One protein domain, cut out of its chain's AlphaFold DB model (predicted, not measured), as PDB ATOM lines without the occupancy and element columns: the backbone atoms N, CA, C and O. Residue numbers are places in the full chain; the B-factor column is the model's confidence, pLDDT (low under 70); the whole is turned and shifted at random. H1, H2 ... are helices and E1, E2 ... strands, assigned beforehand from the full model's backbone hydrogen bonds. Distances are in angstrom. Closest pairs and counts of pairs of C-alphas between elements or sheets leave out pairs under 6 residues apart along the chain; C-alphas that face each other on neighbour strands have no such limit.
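Overview. This is residues 13 to 176 of the 181 residues of the protein "Nicotinate-nucleotide--dimethylbenzimidazole phosphoribosyltransferase" of Methanosarcinales archaeon (UniProt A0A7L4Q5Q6). A small, strongly twisted sheet of three parallel strands makes the core, in three layers: H3 and H4 on one face and H8 on the other. H6 packs on H4; at one end H1 forms an arm that meets H2 at a corner, and H7 and H9 lie at the opposite end. The printed part has 164 residues with nine named helices and three named strands, in the order H1 H2 H3 E1 H4 E2 H5 H6 E3 H7 H8 H9. The sheet's order is E1 E2 E3 and the class is mostly helix. The whole is compact, with a radius of gyration of the C-alphas of 17.7 A and spans of 50 by 45 by 29 A.

Along the chain. Begin at the sheet: E1 is residues 67 to 71, E2 residues 91 to 97, 20.2 A long, and E3 residues 119 to 122. Find C-alpha 91 at (208.947, 205.671, 295.433), where E2 begins. On the sheet look for H3, residues 48 to 60, 18.1 A; H4, residues 74 to 85, 16.4 A; and H8, residues 148 to 157, 14.1 A; H5, residues 98 to 101, and H6, residues 108 to 115, only graze it. Not on the sheet are H1, residues 13 to 26, 19.9 A, from C-alpha 13 at (237.790, 226.847, 289.275); H2, residues 37 to 44; H7, residues 132 to 139; and H9, residues 162 to 174, 18.5 A, ending at C-alpha 174, (215.283, 235.906, 317.712).

Arrangement. Between E1 and E2, look for N 68 and O 91, 2.8 A apart; between E2 and E3, N 120 and O 94, also 2.8 A. E1, H4, E2 and E2, H5 H6, E3 are strand-helix-strand units, parallel neighbour strands with helices between, each with a right-handed crossover. H4 runs along the strands at a height over the sheet of 9.8 A, its closest C-alphas to E2 being Ala 77 and Ile 94, 7.2 A. H8, on the opposite face, only just stands up from the sheet, rising 41 degrees; C-alphas Thr 96 and Gly 149 come within 4.0 A. H4 touches H6 at a shallow tilt of 10 degrees, the same way, closest at C-alphas Thr 74 and Phe 108, 5.5 A. With residues 79 to 83 alone, H4 touches H3 at a steep tilt of 52 degrees, closest at C-alphas Met 49 and Val 79, 6.0 A. H5 only grazes the sheet. H1 touches H2 at a steep tilt of 66 degrees, closest at C-alphas Ala 26 and Glu 43, 6.4 A. H9, with residues 162 to 165 alone, only just touches H8, with 3 pairs of C-alphas within 8 A, the closest Gly 156 and Gln 162, 7.7 A. H7 touches no helix. The helix packing is mostly crossed, with 1 of 4 tilted pairs shallow. Each O i to N i+4 pair is within hydrogen-bond range in H1, H2, H3, H4, H6, H8 and H9; H7 has 1 of 4, beside 4 of 5 O i to N i+3 pairs, and H5 is too short for such a pair.

Size, cuts and confidence. The C-alphas farthest apart are those of Gly 27 and Gln 164, 51.2 A. The printed part has no cut, and no link is long. Mean pLDDT of the printed part is 90.0; look for values under 70 at residues 62 to 64 and 140 to 142.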
ATOM      1  N   GLY A  13     236.408 227.200 289.611       82.94
ATOM      2  CA  GLY A  13     237.790 226.847 289.275       82.94
ATOM      3  C   GLY A  13     238.484 226.002 290.347       82.94
ATOM      4  O   GLY A  13     239.082 224.984 290.022       82.94
ATOM      5  N   LEU A  14     238.344 226.356 291.632       87.38
ATOM      6  CA  LEU A  14     238.930 225.561 292.719       87.38
ATOM      7  C   LEU A  14     238.253 224.190 292.836       87.38
ATOM      8  O   LEU A  14     238.925 223.183 293.028       87.38
ATOM      9  N   LYS A  15     236.922 224.137 292.694       86.50
ATOM     10  CA  LYS A  15     236.173 222.871 292.713       86.50
ATOM     11  C   LYS A  15     236.591 221.953 291.567       86.50
ATOM     12  O   LYS A  15     236.781 220.761 291.779       86.50
ATOM     13  N   GLU A  16     236.737 222.512 290.369       87.75
ATOM     14  CA  GLU A  16     237.174 221.786 289.178       87.75
ATOM     15  C   GLU A  16     238.608 221.282 289.333       87.75
ATOM     16  O   GLU A  16     238.869 220.126 289.015       87.75
ATOM     17  N   GLN A  17     239.506 222.093 289.899       92.56
ATOM     18  CA  GLN A  17     240.874 221.675 290.193       92.56
ATOM     19  C   GLN A  17     240.912 220.510 291.192       92.56
ATOM     20  O   GLN A  17     241.511 219.481 290.897       92.56
ATOM     21  N   VAL A  18     240.237 220.635 292.339       93.38
ATOM     22  CA  VAL A  18     240.213 219.576 293.366       93.38
ATOM     23  C   VAL A  18     239.603 218.285 292.813       93.38
ATOM     24  O   VAL A  18     240.126 217.198 293.053       93.38
ATOM     25  N   ALA A  19     238.522 218.388 292.033       90.88
ATOM     26  CA  ALA A  19     237.914 217.231 291.385       90.88
ATOM     27  C   ALA A  19     238.863 216.581 290.363       90.88
ATOM     28  O   ALA A  19     238.973 215.357 290.330       90.88
ATOM     29  N   ALA A  20     239.576 217.379 289.562       91.81
ATOM     30  CA  ALA A  20     240.544 216.881 288.588       91.81
ATOM     31  C   ALA A  20     241.739 216.186 289.259       91.81
ATOM     32  O   ALA A  20     242.146 215.114 288.817       91.81
ATOM     33  N   GLU A  21     242.269 216.747 290.348       94.69
ATOM     34  CA  GLU A  21     243.344 216.131 291.135       94.69
ATOM     35  C   GLU A  21     242.905 214.789 291.737       94.69
ATOM     36  O   GLU A  21     243.646 213.804 291.677       94.69
ATOM     37  N   ALA A  22     241.679 214.713 292.262       93.44
ATOM     38  CA  ALA A  22     241.125 213.470 292.790       93.44
ATOM     39  C   ALA A  22     240.921 212.408 291.694       93.44
ATOM     40  O   ALA A  22     241.283 211.249 291.897       93.44
ATOM     41  N   MET A  23     240.417 212.799 290.517       94.25
ATOM     42  CA  MET A  23     240.278 211.903 289.361       94.25
ATOM     43  C   MET A  23     241.636 211.400 288.854       94.25
ATOM     44  O   MET A  23     241.787 210.208 288.595       94.25
ATOM     45  N   ALA A  24     242.640 212.279 288.774       95.19
ATOM     46  CA  ALA A  24     243.995 211.913 288.368       95.19
ATOM     47  C   ALA A  24     244.635 210.920 289.348       95.19
ATOM     48  O   ALA A  24     245.223 209.930 288.915       95.19
ATOM     49  N   ARG A  25     244.470 211.136 290.662       96.00
ATOM     50  CA  ARG A  25     244.924 210.204 291.709       96.00
ATOM     51  C   ARG A  25     244.269 208.828 291.573       96.00
ATOM     52  O   ARG A  25     244.946 207.820 291.733       96.00
ATOM     53  N   ALA A  26     242.970 208.797 291.285       93.50
ATOM     54  CA  ALA A  26     242.207 207.566 291.099       93.50
ATOM     55  C   ALA A  26     242.433 206.902 289.724       93.50
ATOM     56  O   ALA A  26     241.983 205.782 289.507       93.50
ATOM     57  N   GLY A  27     243.120 207.567 288.785       94.56
ATOM     58  CA  GLY A  27     243.338 207.053 287.430       94.56
ATOM     59  C   GLY A  27     242.064 206.989 286.580       94.56
ATOM     60  O   GLY A  27     241.966 206.155 285.682       94.56
ATOM     61  N   VAL A  28     241.083 207.853 286.858       94.00
ATOM     62  CA  VAL A  28     239.770 207.860 286.193       94.00
ATOM     63  C   VAL A  28     239.535 209.155 285.424       94.00
ATOM     64  O   VAL A  28     240.114 210.195 285.726       94.00
ATOM     65  N   ALA A  29     238.651 209.104 284.430       92.25
ATOM     66  CA  ALA A  29     238.157 210.269 283.707       92.25
ATOM     67  C   ALA A  29     236.642 210.425 283.903       92.25
ATOM     68  O   ALA A  29     235.956 209.549 284.440       92.25
ATOM     69  N   ALA A  30     236.095 211.553 283.446       89.19
ATOM     70  CA  ALA A  30     234.655 211.771 283.451       89.19
ATOM     71  C   ALA A  30     233.932 210.627 282.713       89.19
ATOM     72  O   ALA A  30     234.243 210.313 281.565       89.19
ATOM     73  N   GLY A  31     232.976 209.990 283.391       89.69
ATOM     74  CA  GLY A  31     232.220 208.853 282.862       89.69
ATOM     75  C   GLY A  31     232.909 207.486 282.972       89.69
ATOM     76  O   GLY A  31     232.246 206.482 282.720       89.69
ATOM     77  N   SER A  32     234.178 207.408 283.396       91.25
ATOM     78  CA  SER A  32     234.890 206.128 283.563       91.25
ATOM     79  C   SER A  32     234.234 205.203 284.590       91.25
ATOM     80  O   SER A  32     234.292 203.992 284.431       91.25
ATOM     81  N   LEU A  33     233.584 205.771 285.608       92.69
ATOM     82  CA  LEU A  33     232.921 205.033 286.690       92.69
ATOM     83  C   LEU A  33     231.389 205.020 286.556       92.69
ATOM     84  O   LEU A  33     230.681 204.805 287.534       92.69
ATOM     85  N   LYS A  34     230.844 205.276 285.358       89.69
ATOM     86  CA  LYS A  34     229.384 205.367 285.154       89.69
ATOM     87  C   LYS A  34     228.633 204.077 285.522       89.69
ATOM     88  O   LYS A  34     227.478 204.152 285.917       89.69
ATOM     89  N   ASP A  35     229.292 202.927 285.371       90.19
ATOM     90  CA  ASP A  35     228.730 201.598 285.631       90.19
ATOM     91  C   ASP A  35     229.187 201.036 286.996       90.19
ATOM     92  O   ASP A  35     228.757 199.954 287.386       90.19
ATOM     93  N   ASP A  36     230.023 201.778 287.738       94.06
ATOM     94  CA  ASP A  36     230.504 201.415 289.078       94.06
ATOM     95  C   ASP A  36     230.296 202.574 290.078       94.06
ATOM     96  O   ASP A  36     231.230 203.294 290.457       94.06
ATOM     97  N   PRO A  37     229.040 202.808 290.501       93.38
ATOM     98  CA  PRO A  37     228.701 203.908 291.399       93.38
ATOM     99  C   PRO A  37     229.344 203.782 292.787       93.38
ATOM    100  O   PRO A  37     229.568 204.801 293.440       93.38
ATOM    101  N   MET A  38     229.652 202.568 293.256       94.31
ATOM    102  CA  MET A  38     230.291 202.376 294.563       94.31
ATOM    103  C   MET A  38     231.761 202.780 294.525       94.31
ATOM    104  O   MET A  38     232.232 203.443 295.451       94.31
ATOM    105  N   GLU A  39     232.458 202.460 293.438       95.44
ATOM    106  CA  GLU A  39     233.820 202.927 293.204       95.44
ATOM    107  C   GLU A  39     233.877 204.454 293.055       95.44
ATOM    108  O   GLU A  39     234.747 205.109 293.634       95.44
ATOM    109  N   ALA A  40     232.893 205.053 292.372       94.88
ATOM    110  CA  ALA A  40     232.782 206.509 292.267       94.88
ATOM    111  C   ALA A  40     232.658 207.186 293.642       94.88
ATOM    112  O   ALA A  40     233.324 208.190 293.902       94.88
ATOM    113  N   ILE A  41     231.848 206.622 294.544       95.38
ATOM    114  CA  ILE A  41     231.721 207.109 295.925       95.38
ATOM    115  C   ILE A  41     233.035 206.922 296.686       95.38
ATOM    116  O   ILE A  41     233.451 207.826 297.409       95.38
ATOM    117  N   ARG A  42     233.691 205.767 296.528       95.38
ATOM    118  CA  ARG A  42     234.941 205.442 297.224       95.38
ATOM    119  C   ARG A  42     236.056 206.437 296.905       95.38
ATOM    120  O   ARG A  42     236.796 206.817 297.807       95.38
ATOM    121  N   GLU A  43     236.175 206.846 295.645       95.12
ATOM    122  CA  GLU A  43     237.271 207.709 295.185       95.12
ATOM    123  C   GLU A  43     236.968 209.211 295.270       95.12
ATOM    124  O   GLU A  43     237.876 210.014 295.518       95.12
ATOM    125  N   LEU A  44     235.708 209.602 295.045       94.19
ATOM    126  CA  LEU A  44     235.313 211.002 294.820       94.19
ATOM    127  C   LEU A  44     234.144 211.475 295.700       94.19
ATOM    128  O   LEU A  44     233.765 212.645 295.629       94.19
ATOM    129  N   GLY A  45     233.534 210.580 296.477       93.75
ATOM    130  CA  GLY A  45     232.342 210.867 297.269       93.75
ATOM    131  C   GLY A  45     232.628 211.397 298.672       93.75
ATOM    132  O   GLY A  45     233.750 211.742 299.042       93.75
ATOM    133  N   ASP A  46     231.569 211.435 299.475       95.44
ATOM    134  CA  ASP A  46     231.612 211.754 300.899       95.44
ATOM    135  C   ASP A  46     230.840 210.692 301.714       95.44
ATOM    136  O   ASP A  46     230.063 209.926 301.137       95.44
ATOM    137  N   PRO A  47     231.018 210.621 303.049       95.12
ATOM    138  CA  PRO A  47     230.367 209.605 303.882       95.12
ATOM    139  C   PRO A  47     228.836 209.704 303.950       95.12
ATOM    140  O   PRO A  47     228.175 208.734 304.327       95.12
ATOM    141  N   MET A  48     228.252 210.854 303.604       95.31
ATOM    142  CA  MET A  48     226.803 211.033 303.614       95.31
ATOM    143  C   MET A  48     226.160 210.282 302.442       95.31
ATOM    144  O   MET A  48     225.113 209.662 302.634       95.31
ATOM    145  N   MET A  49     226.806 210.235 301.271       96.25
ATOM    146  CA  MET A  49     226.292 209.520 300.094       96.25
ATOM    147  C   MET A  49     225.968 208.031 300.348       96.25
ATOM    148  O   MET A  49     224.817 207.643 300.130       96.25
ATOM    149  N   PRO A  50     226.897 207.173 300.831       95.94
ATOM    150  CA  PRO A  50     226.594 205.765 301.087       95.94
ATOM    151  C   PRO A  50     225.598 205.582 302.241       95.94
ATOM    152  O   PRO A  50     224.781 204.665 302.196       95.94
ATOM    153  N   CYS A  51     225.606 206.472 303.241       96.25
ATOM    154  CA  CYS A  51     224.615 206.464 304.318       96.25
ATOM    155  C   CYS A  51     223.195 206.688 303.769       96.25
ATOM    156  O   CYS A  51     222.286 205.900 304.036       96.25
ATOM    157  N   ALA A  52     223.015 207.714 302.933       95.75
ATOM    158  CA  ALA A  52     221.736 208.013 302.299       95.75
ATOM    159  C   ALA A  52     221.270 206.867 301.384       95.75
ATOM    160  O   ALA A  52     220.109 206.468 301.450       95.75
ATOM    161  N   LEU A  53     222.169 206.284 300.585       95.50
ATOM    162  CA  LEU A  53     221.857 205.124 299.739       95.50
ATOM    163  C   LEU A  53     221.432 203.899 300.559       95.50
ATOM    164  O   LEU A  53     220.472 203.222 300.190       95.50
ATOM    165  N   GLY A  54     222.089 203.647 301.693       94.56
ATOM    166  CA  GLY A  54     221.714 202.581 302.620       94.56
ATOM    167  C   GLY A  54     220.309 202.772 303.197       94.56
ATOM    168  O   GLY A  54     219.514 201.833 303.195       94.56
ATOM    169  N   LEU A  55     219.968 203.997 303.617       93.81
ATOM    170  CA  LEU A  55     218.620 204.336 304.090       93.81
ATOM    171  C   LEU A  55     217.568 204.143 302.992       93.81
ATOM    172  O   LEU A  55     216.539 203.515 303.239       93.81
ATOM    173  N   ILE A  56     217.842 204.626 301.776       93.31
ATOM    174  CA  ILE A  56     216.959 204.436 300.619       93.31
ATOM    175  C   ILE A  56     216.729 202.943 300.377       93.31
ATOM    176  O   ILE A  56     215.581 202.517 300.265       93.31
ATOM    177  N   SER A  57     217.797 202.145 300.326       92.06
ATOM    178  CA  SER A  57     217.704 200.702 300.094       92.06
ATOM    179  C   SER A  57     216.898 200.001 301.189       92.06
ATOM    180  O   SER A  57     216.020 199.201 300.878       92.06
ATOM    181  N   GLY A  58     217.161 200.309 302.462       91.44
ATOM    182  CA  GLY A  58     216.456 199.697 303.590       91.44
ATOM    183  C   GLY A  58     214.961 200.019 303.600       91.44
ATOM    184  O   GLY A  58     214.137 199.126 303.792       91.44
ATOM    185  N   LEU A  59     214.602 201.278 303.336       90.12
ATOM    186  CA  LEU A  59     213.205 201.719 303.273       90.12
ATOM    187  C   LEU A  59     212.478 201.165 302.042       90.12
ATOM    188  O   LEU A  59     211.306 200.812 302.136       90.12
ATOM    189  N   SER A  60     213.173 201.035 300.912       80.69
ATOM    190  CA  SER A  60     212.584 200.562 299.652       80.69
ATOM    191  C   SER A  60     212.351 199.052 299.617       80.69
ATOM    192  O   SER A  60     211.439 198.591 298.935       80.69
ATOM    193  N   CYS A  61     213.143 198.275 300.361       72.44
ATOM    194  CA  CYS A  61     212.931 196.835 300.535       72.44
ATOM    195  C   CYS A  61     211.792 196.509 301.515       72.44
ATOM    196  O   CYS A  61     211.392 195.352 301.642       72.44
ATOM    197  N   SER A  62     211.273 197.505 302.235       65.81
ATOM    198  CA  SER A  62     210.144 197.313 303.133       65.81
ATOM    199  C   SER A  62     208.838 197.253 302.333       65.81
ATOM    200  O   SER A  62     208.514 198.176 301.590       65.81
ATOM    201  N   ASN A  63     208.016 196.221 302.553       62.16
ATOM    202  CA  ASN A  63     206.655 196.100 301.989       62.16
ATOM    203  C   ASN A  63     205.665 197.170 302.513       62.16
ATOM    204  O   ASN A  63     204.456 197.040 302.348       62.16
ATOM    205  N   SER A  64     206.157 198.214 303.177       65.06
ATOM    206  CA  SER A  64     205.371 199.264 303.826       65.06
ATOM    207  C   SER A  64     204.885 200.360 302.872       65.06
ATOM    208  O   SER A  64     204.130 201.230 303.299       65.06
ATOM    209  N   GLY A  65     205.299 200.349 301.599       76.25
ATOM    210  CA  GLY A  65     204.933 201.405 300.644       76.25
ATOM    211  C   GLY A  65     205.508 202.776 301.025       76.25
ATOM    212  O   GLY A  65     204.913 203.807 300.714       76.25
ATOM    213  N   CYS A  66     206.635 202.785 301.742       87.56
ATOM    214  CA  CYS A  66     207.280 204.000 302.219       87.56
ATOM    215  C   CYS A  66     207.730 204.878 301.040       87.56
ATOM    216  O   CYS A  66     208.400 204.406 300.120       87.56
ATOM    217  N   ARG A  67     207.373 206.165 301.089       90.50
ATOM    218  CA  ARG A  67     207.833 207.172 300.129       90.50
ATOM    219  C   ARG A  67     209.056 207.876 300.680       90.50
ATOM    220  O   ARG A  67     209.016 208.402 301.792       90.50
ATOM    221  N   VAL A  68     210.120 207.925 299.890       93.88
ATOM    222  CA  VAL A  68     211.372 208.579 300.260       93.88
ATOM    223  C   VAL A  68     211.487 209.902 299.517       93.88
ATOM    224  O   VAL A  68     211.428 209.955 298.288       93.88
ATOM    225  N   VAL A  69     211.680 210.980 300.271       95.25
ATOM    226  CA  VAL A  69     211.938 212.316 299.729       95.25
ATOM    227  C   VAL A  69     213.341 212.736 300.146       95.25
ATOM    228  O   VAL A  69     213.601 212.981 301.323       95.25
ATOM    229  N   LEU A  70     214.255 212.820 299.182       96.00
ATOM    230  CA  LEU A  70     215.598 213.346 299.398       96.00
ATOM    231  C   LEU A  70     215.513 214.867 299.507       96.00
ATOM    232  O   LEU A  70     215.195 215.543 298.534       96.00
ATOM    233  N   ALA A  71     215.756 215.413 300.693       95.50
ATOM    234  CA  ALA A  71     215.629 216.844 300.948       95.50
ATOM    235  C   ALA A  71     216.987 217.544 300.797       95.50
ATOM    236  O   ALA A  71     217.841 217.447 301.679       95.50
ATOM    237  N   GLY A  72     217.204 218.252 299.688       92.31
ATOM    238  CA  GLY A  72     218.436 219.008 299.472       92.31
ATOM    239  C   GLY A  72     218.716 219.370 298.016       92.31
ATOM    240  O   GLY A  72     217.950 219.055 297.112       92.31
ATOM    241  N   GLY A  73     219.849 220.045 297.805       91.19
ATOM    242  CA  GLY A  73     220.263 220.567 296.502       91.19
ATOM    243  C   GLY A  73     221.072 219.561 295.682       91.19
ATOM    244  O   GLY A  73     220.824 218.357 295.712       91.19
ATOM    245  N   THR A  74     222.089 220.042 294.958       89.81
ATOM    246  CA  THR A  74     222.886 219.214 294.029       89.81
ATOM    247  C   THR A  74     223.476 217.959 294.683       89.81
ATOM    248  O   THR A  74     223.543 216.924 294.035       89.81
ATOM    249  N   GLN A  75     223.821 218.010 295.972       91.38
ATOM    250  CA  GLN A  75     224.289 216.846 296.735       91.38
ATOM    251  C   GLN A  75     223.259 215.703 296.744       91.38
ATOM    252  O   GLN A  75     223.594 214.561 296.438       91.38
ATOM    253  N   MET A  76     221.988 216.008 297.029       95.00
ATOM    254  CA  MET A  76     220.905 215.021 296.999       95.00
ATOM    255  C   MET A  76     220.548 214.597 295.573       95.00
ATOM    256  O   MET A  76     220.159 213.451 295.365       95.00
ATOM    257  N   ALA A  77     220.730 215.471 294.578       94.31
ATOM    258  CA  ALA A  77     220.577 215.094 293.173       94.31
ATOM    259  C   ALA A  77     221.623 214.043 292.753       94.31
ATOM    260  O   ALA A  77     221.288 213.098 292.040       94.31
ATOM    261  N   THR A  78     222.859 214.148 293.256       93.81
ATOM    262  CA  THR A  78     223.891 213.116 293.073       93.81
ATOM    263  C   THR A  78     223.482 211.798 293.729       93.81
ATOM    264  O   THR A  78     223.555 210.756 293.085       93.81
ATOM    265  N   VAL A  79     222.979 211.823 294.969       95.88
ATOM    266  CA  VAL A  79     222.468 210.613 295.645       95.88
ATOM    267  C   VAL A  79     221.311 209.979 294.863       95.88
ATOM    268  O   VAL A  79     221.275 208.762 294.691       95.88
ATOM    269  N   LEU A  80     220.399 210.791 294.322       95.56
ATOM    270  CA  LEU A  80     219.295 210.330 293.476       95.56
ATOM    271  C   LEU A  80     219.800 209.623 292.205       95.56
ATOM    272  O   LEU A  80     219.261 208.583 291.812       95.56
ATOM    273  N   ALA A  81     220.840 210.173 291.569       94.44
ATOM    274  CA  ALA A  81     221.476 209.593 290.388       94.44
ATOM    275  C   ALA A  81     222.222 208.287 290.714       94.44
ATOM    276  O   ALA A  81     222.042 207.296 290.007       94.44
ATOM    277  N   LEU A  82     222.975 208.247 291.818       94.81
ATOM    278  CA  LEU A  82     223.651 207.039 292.306       94.81
ATOM    279  C   LEU A  82     222.646 205.929 292.624       94.81
ATOM    280  O   LEU A  82     222.810 204.800 292.171       94.81
ATOM    281  N   GLY A  83     221.553 206.254 293.317       94.00
ATOM    282  CA  GLY A  83     220.491 205.296 293.624       94.00
ATOM    283  C   GLY A  83     219.802 204.756 292.370       94.00
ATOM    284  O   GLY A  83     219.398 203.598 292.336       94.00
ATOM    285  N   LYS A  84     219.690 205.558 291.303       92.56
ATOM    286  CA  LYS A  84     219.252 205.064 289.989       92.56
ATOM    287  C   LYS A  84     220.285 204.136 289.347       92.56
ATOM    288  O   LYS A  84     219.890 203.111 288.808       92.56
ATOM    289  N   SER A  85     221.568 204.489 289.389       92.69
ATOM    290  CA  SER A  85     222.649 203.668 288.824       92.69
ATOM    291  C   SER A  85     222.773 202.308 289.515       92.69
ATOM    292  O   SER A  85     223.104 201.322 288.871       92.69
ATOM    293  N   LEU A  86     222.465 202.256 290.812       93.06
ATOM    294  CA  LEU A  86     222.387 201.040 291.625       93.06
ATOM    295  C   LEU A  86     221.057 200.280 291.476       93.06
ATOM    296  O   LEU A  86     220.818 199.317 292.196       93.06
ATOM    297  N   ASP A  87     220.170 200.734 290.587       91.81
ATOM    298  CA  ASP A  87     218.834 200.173 290.358       91.81
ATOM    299  C   ASP A  87     217.962 200.056 291.629       91.81
ATOM    300  O   ASP A  87     217.115 199.165 291.756       91.81
ATOM    301  N   LEU A  88     218.127 200.988 292.580       91.62
ATOM    302  CA  LEU A  88     217.309 201.025 293.792       91.62
ATOM    303  C   LEU A  88     215.840 201.270 293.422       91.62
ATOM    304  O   LEU A  88     215.482 202.295 292.828       91.62
ATOM    305  N   LYS A  89     214.980 200.316 293.781       89.00
ATOM    306  CA  LYS A  89     213.528 200.390 293.563       89.00
ATOM    307  C   LYS A  89     212.863 201.287 294.610       89.00
ATOM    308  O   LYS A  89     213.527 201.761 295.518       89.00
ATOM    309  N   GLY A  90     211.560 201.522 294.468       88.00
ATOM    310  CA  GLY A  90     210.760 202.299 295.422       88.00
ATOM    311  C   GLY A  90     210.356 203.689 294.926       88.00
ATOM    312  O   GLY A  90     210.837 204.179 293.899       88.00
ATOM    313  N   ASP A  91     209.443 204.312 295.675       91.81
ATOM    314  CA  ASP A  91     208.947 205.671 295.433       91.81
ATOM    315  C   ASP A  91     209.937 206.684 296.024       91.81
ATOM    316  O   ASP A  91     209.832 207.098 297.179       91.81
ATOM    317  N   ILE A  92     210.970 206.994 295.237       94.44
ATOM    318  CA  ILE A  92     212.060 207.890 295.626       94.44
ATOM    319  C   ILE A  92     211.970 209.155 294.783       94.44
ATOM    320  O   ILE A  92     212.033 209.101 293.550       94.44
ATOM    321  N   SER A  93     211.891 210.285 295.468       95.25
ATOM    322  CA  SER A  93     211.828 211.623 294.893       95.25
ATOM    323  C   SER A  93     212.836 212.552 295.564       95.25
ATOM    324  O   SER A  93     213.468 212.191 296.556       95.25
ATOM    325  N   ILE A  94     213.000 213.754 295.022       96.50
ATOM    326  CA  ILE A  94     213.833 214.811 295.606       96.50
ATOM    327  C   ILE A  94     212.993 216.067 295.833       96.50
ATOM    328  O   ILE A  94     212.156 216.414 295.005       96.50
ATOM    329  N   ALA A  95     213.215 216.752 296.947       96.44
ATOM    330  CA  ALA A  95     212.630 218.049 297.241       96.44
ATOM    331  C   ALA A  95     213.740 219.054 297.539       96.44
ATOM    332  O   ALA A  95     214.621 218.796 298.362       96.44
ATOM    333  N   THR A  96     213.680 220.210 296.888       95.12
ATOM    334  CA  THR A  96     214.609 221.314 297.138       95.12
ATOM    335  C   THR A  96     213.865 222.642 297.280       95.12
ATOM    336  O   THR A  96     212.638 222.680 297.379       95.12
ATOM    337  N   THR A  97     214.586 223.751 297.328       93.75
ATOM    338  CA  THR A  97     214.017 225.093 297.367       93.75
ATOM    339  C   THR A  97     213.882 225.660 295.958       93.75
ATOM    340  O   THR A  97     214.640 225.324 295.042       93.75
ATOM    341  N   LYS A  98     212.953 226.601 295.791       91.69
ATOM    342  CA  LYS A  98     212.857 227.450 294.597       91.69
ATOM    343  C   LYS A  98     214.213 228.066 294.226       91.69
ATOM    344  O   LYS A  98     214.577 228.080 293.057       91.69
ATOM    345  N   TYR A  99     215.000 228.470 295.224       88.56
ATOM    346  CA  TYR A  99     216.308 229.099 295.033       88.56
ATOM    347  C   TYR A  99     217.332 228.193 294.332       88.56
ATOM    348  O   TYR A  99     218.170 228.697 293.592       88.56
ATOM    349  N   ILE A 100     217.280 226.869 294.532       87.75
ATOM    350  CA  ILE A 100     218.111 225.915 293.774       87.75
ATOM    351  C   ILE A 100     217.531 225.661 292.382       87.75
ATOM    352  O   ILE A 100     218.283 225.545 291.417       87.75
ATOM    353  N   MET A 101     216.204 225.578 292.259       87.81
ATOM    354  CA  MET A 101     215.543 225.309 290.975       87.81
ATOM    355  C   MET A 101     215.664 226.441 289.956       87.81
ATOM    356  O   MET A 101     215.625 226.177 288.751       87.81
ATOM    357  N   GLU A 102     215.767 227.678 290.435       85.56
ATOM    358  CA  GLU A 102     215.904 228.891 289.623       85.56
ATOM    359  C   GLU A 102     217.372 229.313 289.432       85.56
ATOM    360  O   GLU A 102     217.663 230.221 288.652       85.56
ATOM    361  N   ASP A 103     218.318 228.633 290.088       81.25
ATOM    362  CA  ASP A 103     219.745 228.909 289.951       81.25
ATOM    363  C   ASP A 103     220.288 228.427 288.598       81.25
ATOM    364  O   ASP A 103     220.720 227.283 288.441       81.25
ATOM    365  N   GLY A 104     220.338 229.336 287.622       71.31
ATOM    366  CA  GLY A 104     220.894 229.075 286.291       71.31
ATOM    367  C   GLY A 104     222.396 228.763 286.264       71.31
ATOM    368  O   GLY A 104     222.927 228.421 285.208       71.31
ATOM    369  N   THR A 105     223.109 228.877 287.391       70.88
ATOM    370  CA  THR A 105     224.530 228.509 287.475       70.88
ATOM    371  C   THR A 105     224.758 227.051 287.863       70.88
ATOM    372  O   THR A 105     225.872 226.560 287.676       70.88
ATOM    373  N   ALA A 106     223.737 226.358 288.376       70.12
ATOM    374  CA  ALA A 106     223.826 224.980 288.842       70.12
ATOM    375  C   ALA A 106     223.058 224.025 287.917       70.12
ATOM    376  O   ALA A 106     221.923 224.278 287.524       70.12
ATOM    377  N   ASN A 107     223.630 222.852 287.642       80.69
ATOM    378  CA  ASN A 107     223.002 221.855 286.764       80.69
ATOM    379  C   ASN A 107     221.926 221.002 287.470       80.69
ATOM    380  O   ASN A 107     221.667 219.874 287.057       80.69
ATOM    381  N   PHE A 108     221.291 221.501 288.539       88.19
ATOM    382  CA  PHE A 108     220.367 220.703 289.357       88.19
ATOM    383  C   PHE A 108     219.233 220.100 288.521       88.19
ATOM    384  O   PHE A 108     219.043 218.885 288.543       88.19
ATOM    385  N   ARG A 109     218.536 220.934 287.734       89.00
ATOM    386  CA  ARG A 109     217.408 220.504 286.893       89.00
ATOM    387  C   ARG A 109     217.810 219.394 285.920       89.00
ATOM    388  O   ARG A 109     217.133 218.378 285.841       89.00
ATOM    389  N   GLN A 110     218.946 219.562 285.246       88.25
ATOM    390  CA  GLN A 110     219.452 218.585 284.280       88.25
ATOM    391  C   GLN A 110     219.740 217.230 284.940       88.25
ATOM    392  O   GLN A 110     219.371 216.191 284.396       88.25
ATOM    393  N   ILE A 111     220.355 217.239 286.129       89.62
ATOM    394  CA  ILE A 111     220.674 216.013 286.871       89.62
ATOM    395  C   ILE A 111     219.386 215.282 287.260       89.62
ATOM    396  O   ILE A 111     219.249 214.094 286.969       89.62
ATOM    397  N   VAL A 112     218.423 215.974 287.880       92.31
ATOM    398  CA  VAL A 112     217.188 215.329 288.357       92.31
ATOM    399  C   VAL A 112     216.318 214.831 287.201       92.31
ATOM    400  O   VAL A 112     215.810 213.713 287.270       92.31
ATOM    401  N   GLU A 113     216.224 215.572 286.096       92.19
ATOM    402  CA  GLU A 113     215.488 215.145 284.898       92.19
ATOM    403  C   GLU A 113     216.112 213.902 284.250       92.19
ATOM    404  O   GLU A 113     215.391 212.969 283.881       92.19
ATOM    405  N   ALA A 114     217.447 213.810 284.200       91.12
ATOM    406  CA  ALA A 114     218.145 212.616 283.714       91.12
ATOM    407  C   ALA A 114     217.836 211.363 284.560       91.12
ATOM    408  O   ALA A 114     217.834 210.229 284.056       91.12
ATOM    409  N   THR A 115     217.497 211.536 285.845       91.88
ATOM    410  CA  THR A 115     217.075 210.412 286.690       91.88
ATOM    411  C   THR A 115     215.679 209.890 286.342       91.88
ATOM    412  O   THR A 115     215.403 208.718 286.601       91.88
ATOM    413  N   LYS A 116     214.821 210.667 285.669       93.81
ATOM    414  CA  LYS A 116     213.403 210.323 285.422       93.81
ATOM    415  C   LYS A 116     212.626 209.974 286.707       93.81
ATOM    416  O   LYS A 116     211.644 209.239 286.646       93.81
ATOM    417  N   ARG A 117     213.082 210.460 287.864       93.50
ATOM    418  CA  ARG A 117     212.379 210.342 289.146       93.50
ATOM    419  C   ARG A 117     211.612 211.637 289.441       93.50
ATOM    420  O   ARG A 117     212.001 212.688 288.924       93.50
ATOM    421  N   PRO A 118     210.541 211.591 290.250       94.62
ATOM    422  CA  PRO A 118     209.813 212.792 290.635       94.62
ATOM    423  C   PRO A 118     210.714 213.772 291.391       94.62
ATOM    424  O   PRO A 118     211.545 213.371 292.210       94.62
ATOM    425  N   TYR A 119     210.516 215.060 291.144       95.44
ATOM    426  CA  TYR A 119     211.172 216.123 291.886       95.44
ATOM    427  C   TYR A 119     210.171 217.221 292.234       95.44
ATOM    428  O   TYR A 119     209.224 217.483 291.493       95.44
ATOM    429  N   TYR A 120     210.405 217.867 293.367       95.38
ATOM    430  CA  TYR A 120     209.571 218.921 293.917       95.38
ATOM    431  C   TYR A 120     210.445 220.091 294.348       95.38
ATOM    432  O   TYR A 120     211.633 219.936 294.645       95.38
ATOM    433  N   TYR A 121     209.842 221.268 294.429       94.00
ATOM    434  CA  TYR A 121     210.476 222.406 295.065       94.00
ATOM    435  C   TYR A 121     209.462 223.230 295.837       94.00
ATOM    436  O   TYR A 121     208.303 223.340 295.440       94.00
ATOM    437  N   ALA A 122     209.917 223.793 296.948       94.06
ATOM    438  CA  ALA A 122     209.128 224.678 297.785       94.06
ATOM    439  C   ALA A 122     209.721 226.088 297.764       94.06
ATOM    440  O   ALA A 122     210.940 226.264 297.743       94.06
ATOM    441  N   ASP A 123     208.855 227.094 297.782       93.81
ATOM    442  CA  ASP A 123     209.251 228.476 298.021       93.81
ATOM    443  C   ASP A 123     209.072 228.782 299.519       93.81
ATOM    444  O   ASP A 123     207.933 228.920 299.970       93.81
ATOM    445  N   PRO A 124     210.149 228.864 300.320       91.69
ATOM    446  CA  PRO A 124     210.030 229.139 301.750       91.69
ATOM    447  C   PRO A 124     209.681 230.605 302.059       91.69
ATOM    448  O   PRO A 124     209.273 230.894 303.177       91.69
ATOM    449  N   GLY A 125     209.802 231.530 301.098       93.00
ATOM    450  CA  GLY A 125     209.400 232.932 301.269       93.00
ATOM    451  C   GLY A 125     210.327 233.771 302.143       93.00
ATOM    452  O   GLY A 125     209.900 234.777 302.714       93.00
ATOM    453  N   LEU A 126     211.589 233.355 302.283       92.19
ATOM    454  CA  LEU A 126     212.556 233.983 303.189       92.19
ATOM    455  C   LEU A 126     212.845 235.452 302.847       92.19
ATOM    456  O   LEU A 126     213.310 236.190 303.713       92.19
ATOM    457  N   GLU A 127     212.508 235.920 301.641       90.50
ATOM    458  CA  GLU A 127     212.540 237.342 301.283       90.50
ATOM    459  C   GLU A 127     211.647 238.219 302.174       90.50
ATOM    460  O   GLU A 127     211.904 239.415 302.302       90.50
ATOM    461  N   ARG A 128     210.623 237.638 302.813       93.00
ATOM    462  CA  ARG A 128     209.701 238.343 303.718       93.00
ATOM    463  C   ARG A 128     210.114 238.303 305.187       93.00
ATOM    464  O   ARG A 128     209.432 238.898 306.020       93.00
ATOM    465  N   SER A 129     211.205 237.614 305.516       92.81
ATOM    466  CA  SER A 129     211.753 237.573 306.875       92.81
ATOM    467  C   SER A 129     212.103 238.978 307.364       92.81
ATOM    468  O   SER A 129     212.506 239.838 306.583       92.81
ATOM    469  N   LYS A 130     212.002 239.224 308.671       90.31
ATOM    470  CA  LYS A 130     212.494 240.452 309.317       90.31
ATOM    471  C   LYS A 130     213.997 240.410 309.596       90.31
ATOM    472  O   LYS A 130     214.567 241.419 310.005       90.31
ATOM    473  N   ILE A 131     214.636 239.256 309.409       88.38
ATOM    474  CA  ILE A 131     216.049 239.019 309.695       88.38
ATOM    475  C   ILE A 131     216.841 239.130 308.383       88.38
ATOM    476  O   ILE A 131     216.705 238.270 307.511       88.38
ATOM    477  N   PRO A 132     217.734 240.130 308.233       86.19
ATOM    478  CA  PRO A 132     218.491 240.321 306.993       86.19
ATOM    479  C   PRO A 132     219.299 239.087 306.562       86.19
ATOM    480  O   PRO A 132     219.396 238.788 305.376       86.19
ATOM    481  N   GLY A 133     219.828 238.323 307.525       84.56
ATOM    482  CA  GLY A 133     220.570 237.085 307.261       84.56
ATOM    483  C   GLY A 133     219.738 235.952 306.643       84.56
ATOM    484  O   GLY A 133     220.316 235.030 306.077       84.56
ATOM    485  N   LEU A 134     218.405 236.022 306.709       87.00
ATOM    486  CA  LEU A 134     217.512 235.099 306.007       87.00
ATOM    487  C   LEU A 134     217.081 235.639 304.648       87.00
ATOM    488  O   LEU A 134     217.026 234.881 303.684       87.00
ATOM    489  N   GLN A 135     216.849 236.947 304.538       86.88
ATOM    490  CA  GLN A 135     216.469 237.579 303.270       86.88
ATOM    491  C   GLN A 135     217.499 237.337 302.158       86.88
ATOM    492  O   GLN A 135     217.132 237.191 300.991       86.88
ATOM    493  N   VAL A 136     218.788 237.233 302.506       83.75
ATOM    494  CA  VAL A 136     219.849 236.925 301.533       83.75
ATOM    495  C   VAL A 136     219.656 235.566 300.847       83.75
ATOM    496  O   VAL A 136     220.151 235.382 299.738       83.75
ATOM    497  N   TYR A 137     218.884 234.632 301.418       80.50
ATOM    498  CA  TYR A 137     218.592 233.356 300.754       80.50
ATOM    499  C   TYR A 137     217.868 233.544 299.423       80.50
ATOM    500  O   TYR A 137     218.232 232.921 298.423       80.50
ATOM    501  N   ALA A 138     216.920 234.480 299.381       76.31
ATOM    502  CA  ALA A 138     216.209 234.842 298.161       76.31
ATOM    503  C   ALA A 138     217.092 235.576 297.138       76.31
ATOM    504  O   ALA A 138     216.768 235.624 295.957       76.31
ATOM    505  N   GLN A 139     218.235 236.112 297.572       73.50
ATOM    506  CA  GLN A 139     219.223 236.765 296.710       73.50
ATOM    507  C   GLN A 139     220.270 235.775 296.166       73.50
ATOM    508  O   GLN A 139     221.259 236.185 295.562       73.50
ATOM    509  N   GLY A 140     220.076 234.468 296.388       66.75
ATOM    510  CA  GLY A 140     220.974 233.417 295.914       66.75
ATOM    511  C   GLY A 140     222.101 233.051 296.886       66.75
ATOM    512  O   GLY A 140     223.044 232.374 296.481       66.75
ATOM    513  N   TYR A 141     222.027 233.458 298.155       64.12
ATOM    514  CA  TYR A 141     222.987 233.064 299.191       64.12
ATOM    515  C   TYR A 141     222.504 231.791 299.884       64.12
ATOM    516  O   TYR A 141     221.329 231.689 300.192       64.12
ATOM    517  N   VAL A 142     223.381 230.826 300.175       67.12
ATOM    518  CA  VAL A 142     223.052 229.522 300.795       67.12
ATOM    519  C   VAL A 142     222.125 228.629 299.951       67.12
ATOM    520  O   VAL A 142     222.512 227.505 299.642       67.12
ATOM    521  N   LYS A 143     220.968 229.142 299.509       76.00
ATOM    522  CA  LYS A 143     219.917 228.558 298.655       76.00
ATOM    523  C   LYS A 143     219.204 227.364 299.283       76.00
ATOM    524  O   LYS A 143     217.979 227.297 299.248       76.00
ATOM    525  N   GLU A 144     219.949 226.439 299.867       81.81
ATOM    526  CA  GLU A 144     219.469 225.186 300.437       81.81
ATOM    527  C   GLU A 144     220.414 224.700 301.545       81.81
ATOM    528  O   GLU A 144     221.580 225.089 301.611       81.81
ATOM    529  N   GLY A 145     219.916 223.827 302.414       80.75
ATOM    530  CA  GLY A 145     220.703 223.170 303.447       80.75
ATOM    531  C   GLY A 145     219.813 222.543 304.511       80.75
ATOM    532  O   GLY A 145     218.676 222.964 304.705       80.75
ATOM    533  N   VAL A 146     220.335 221.527 305.205       86.12
ATOM    534  CA  VAL A 146     219.669 220.892 306.365       86.12
ATOM    535  C   VAL A 146     218.240 220.397 306.049       86.12
ATOM    536  O   VAL A 146     217.376 220.335 306.913       86.12
ATOM    537  N   GLY A 147     217.971 220.055 304.785       88.12
ATOM    538  CA  GLY A 147     216.660 219.580 304.341       88.12
ATOM    539  C   GLY A 147     215.558 220.645 304.293       88.12
ATOM    540  O   GLY A 147     214.383 220.279 304.267       88.12
ATOM    541  N   MET A 148     215.899 221.940 304.252       92.19
ATOM    542  CA  MET A 148     214.930 223.044 304.243       92.19
ATOM    543  C   MET A 148     213.899 222.924 303.115       92.19
ATOM    544  O   MET A 148     212.709 223.108 303.375       92.19
ATOM    545  N   GLY A 149     214.308 222.576 301.892       92.50
ATOM    546  CA  GLY A 149     213.373 222.365 300.782       92.50
ATOM    547  C   GLY A 149     212.328 221.280 301.060       92.50
ATOM    548  O   GLY A 149     211.135 221.491 300.846       92.50
ATOM    549  N   GLY A 150     212.756 220.144 301.616       94.50
ATOM    550  CA  GLY A 150     211.855 219.054 302.003       94.50
ATOM    551  C   GLY A 150     210.958 219.406 303.189       94.50
ATOM    552  O   GLY A 150     209.765 219.114 303.157       94.50
ATOM    553  N   ALA A 151     211.496 220.087 304.204       94.75
ATOM    554  CA  ALA A 151     210.716 220.552 305.351       94.75
ATOM    555  C   ALA A 151     209.650 221.581 304.940       94.75
ATOM    556  O   ALA A 151     208.505 221.497 305.379       94.75
ATOM    557  N   SER A 152     210.004 222.506 304.044       94.69
ATOM    558  CA  SER A 152     209.085 223.521 303.513       94.69
ATOM    559  C   SER A 152     207.984 222.891 302.661       94.69
ATOM    560  O   SER A 152     206.817 223.254 302.792       94.69
ATOM    561  N   LEU A 153     208.334 221.900 301.831       94.75
ATOM    562  CA  LEU A 153     207.354 221.113 301.082       94.75
ATOM    563  C   LEU A 153     206.384 220.403 302.030       94.75
ATOM    564  O   LEU A 153     205.173 220.474 301.832       94.75
ATOM    565  N   LEU A 154     206.907 219.747 303.069       95.19
ATOM    566  CA  LEU A 154     206.096 219.037 304.051       95.19
ATOM    567  C   LEU A 154     205.132 219.992 304.762       95.19
ATOM    568  O   LEU A 154     203.943 219.705 304.839       95.19
ATOM    569  N   ALA A 155     205.614 221.152 305.211       95.69
ATOM    570  CA  ALA A 155     204.778 222.181 305.823       95.69
ATOM    571  C   ALA A 155     203.625 222.606 304.894       95.69
ATOM    572  O   ALA A 155     202.469 222.625 305.321       95.69
ATOM    573  N   GLY A 156     203.912 222.848 303.611       95.06
ATOM    574  CA  GLY A 156     202.887 223.164 302.612       95.06
ATOM    575  C   GLY A 156     201.856 222.044 302.428       95.06
ATOM    576  O   GLY A 156     200.658 222.316 302.372       95.06
ATOM    577  N   LEU A 157     202.291 220.778 302.412       94.56
ATOM    578  CA  LEU A 157     201.390 219.618 302.339       94.56
ATOM    579  C   LEU A 157     200.470 219.497 303.564       94.56
ATOM    580  O   LEU A 157     199.339 219.034 303.428       94.56
ATOM    581  N   TYR A 158     200.926 219.937 304.739       96.44
ATOM    582  CA  TYR A 158     200.117 220.002 305.963       96.44
ATOM    583  C   TYR A 158     199.281 221.288 306.087       96.44
ATOM    584  O   TYR A 158     198.619 221.489 307.103       96.44
ATOM    585  N   GLY A 159     199.270 222.144 305.062       96.50
ATOM    586  CA  GLY A 159     198.437 223.348 305.015       96.50
ATOM    587  C   GLY A 159     199.026 224.563 305.732       96.50
ATOM    588  O   GLY A 159     198.315 225.548 305.932       96.50
ATOM    589  N   PHE A 160     200.306 224.529 306.107       96.75
ATOM    590  CA  PHE A 160     200.982 225.714 306.624       96.75
ATOM    591  C   PHE A 160     201.286 226.688 305.489       96.75
ATOM    592  O   PHE A 160     201.782 226.319 304.423       96.75
ATOM    593  N   THR A 161     200.996 227.959 305.739       95.44
ATOM    594  CA  THR A 161     201.290 229.038 304.801       95.44
ATOM    595  C   THR A 161     202.766 229.417 304.845       95.44
ATOM    596  O   THR A 161     203.462 229.241 305.847       95.44
ATOM    597  N   GLN A 162     203.232 230.012 303.752       93.94
ATOM    598  CA  GLN A 162     204.582 230.554 303.651       93.94
ATOM    599  C   GLN A 162     204.846 231.628 304.729       93.94
ATOM    600  O   GLN A 162     205.920 231.648 305.323       93.94
ATOM    601  N   ASP A 163     203.851 232.455 305.069       95.19
ATOM    602  CA  ASP A 163     203.981 233.470 306.126       95.19
ATOM    603  C   ASP A 163     204.129 232.857 307.524       95.19
ATOM    604  O   ASP A 163     204.902 233.363 308.337       95.19
ATOM    605  N   GLN A 164     203.438 231.746 307.805       95.75
ATOM    606  CA  GLN A 164     203.631 231.007 309.056       95.75
ATOM    607  C   GLN A 164     205.046 230.432 309.146       95.75
ATOM    608  O   GLN A 164     205.677 230.553 310.194       95.75
ATOM    609  N   LEU A 165     205.569 229.865 308.054       94.50
ATOM    610  CA  LEU A 165     206.935 229.336 308.010       94.50
ATOM    611  C   LEU A 165     207.970 230.431 308.310       94.50
ATOM    612  O   LEU A 165     208.837 230.251 309.167       94.50
ATOM    613  N   VAL A 166     207.851 231.583 307.646       94.94
ATOM    614  CA  VAL A 166     208.735 232.741 307.858       94.94
ATOM    615  C   VAL A 166     208.616 233.284 309.282       94.94
ATOM    616  O   VAL A 166     209.633 233.469 309.949       94.94
ATOM    617  N   SER A 167     207.395 233.488 309.784       94.69
ATOM    618  CA  SER A 167     207.167 234.011 311.137       94.69
ATOM    619  C   SER A 167     207.752 233.096 312.215       94.69
ATOM    620  O   SER A 167     208.332 233.583 313.186       94.69
ATOM    621  N   GLU A 168     207.626 231.778 312.057       94.38
ATOM    622  CA  GLU A 168     208.195 230.818 313.006       94.38
ATOM    623  C   GLU A 168     209.720 230.757 312.931       94.38
ATOM    624  O   GLU A 168     210.385 230.677 313.966       94.38
ATOM    625  N   THR A 169     210.288 230.877 311.730       92.19
ATOM    626  CA  THR A 169     211.745 230.930 311.544       92.19
ATOM    627  C   THR A 169     212.327 232.177 312.215       92.19
ATOM    628  O   THR A 169     213.296 232.077 312.974       92.19
ATOM    629  N   ASP A 170     211.697 233.338 312.012       91.94
ATOM    630  CA  ASP A 170     212.088 234.592 312.661       91.94
ATOM    631  C   ASP A 170     211.998 234.478 314.185       91.94
ATOM    632  O   ASP A 170     212.938 234.844 314.893       91.94
ATOM    633  N   ARG A 171     210.888 233.923 314.697       91.81
ATOM    634  CA  ARG A 171     210.666 233.733 316.136       91.81
ATOM    635  C   ARG A 171     211.773 232.896 316.769       91.81
ATOM    636  O   ARG A 171     212.301 233.292 317.803       91.81
ATOM    637  N   VAL A 172     212.133 231.765 316.162       90.12
ATOM    638  CA  VAL A 172     213.184 230.885 316.693       90.12
ATOM    639  C   VAL A 172     214.528 231.605 316.696       90.12
ATOM    640  O   VAL A 172     215.181 231.654 317.735       90.12
ATOM    641  N   LEU A 173     214.929 232.229 315.587       86.62
ATOM    642  CA  LEU A 173     216.233 232.892 315.507       86.62
ATOM    643  C   LEU A 173     216.363 234.096 316.445       86.62
ATOM    644  O   LEU A 173     217.451 234.337 316.958       86.62
ATOM    645  N   MET A 174     215.274 234.815 316.727       85.00
ATOM    646  CA  MET A 174     215.283 235.906 317.712       85.00
ATOM    647  C   MET A 174     215.472 235.425 319.159       85.00
ATOM    648  O   MET A 174     215.835 236.228 320.014       85.00
ATOM    649  N   THR A 175     215.245 234.139 319.448       82.69
ATOM    650  CA  THR A 175     215.475 233.551 320.785       82.69
ATOM    651  C   THR A 175     216.875 232.972 320.971       82.69
ATOM    652  O   THR A 175     217.237 232.591 322.083       82.69
ATOM    653  N   VAL A 176     217.673 232.900 319.901       76.19
ATOM    654  CA  VAL A 176     219.026 232.346 319.944       76.19
ATOM    655  C   VAL A 176     220.025 233.482 320.151       76.19
ATOM    656  O   VAL A 176     220.255 234.293 319.256       76.19
TER     657      VAL A 176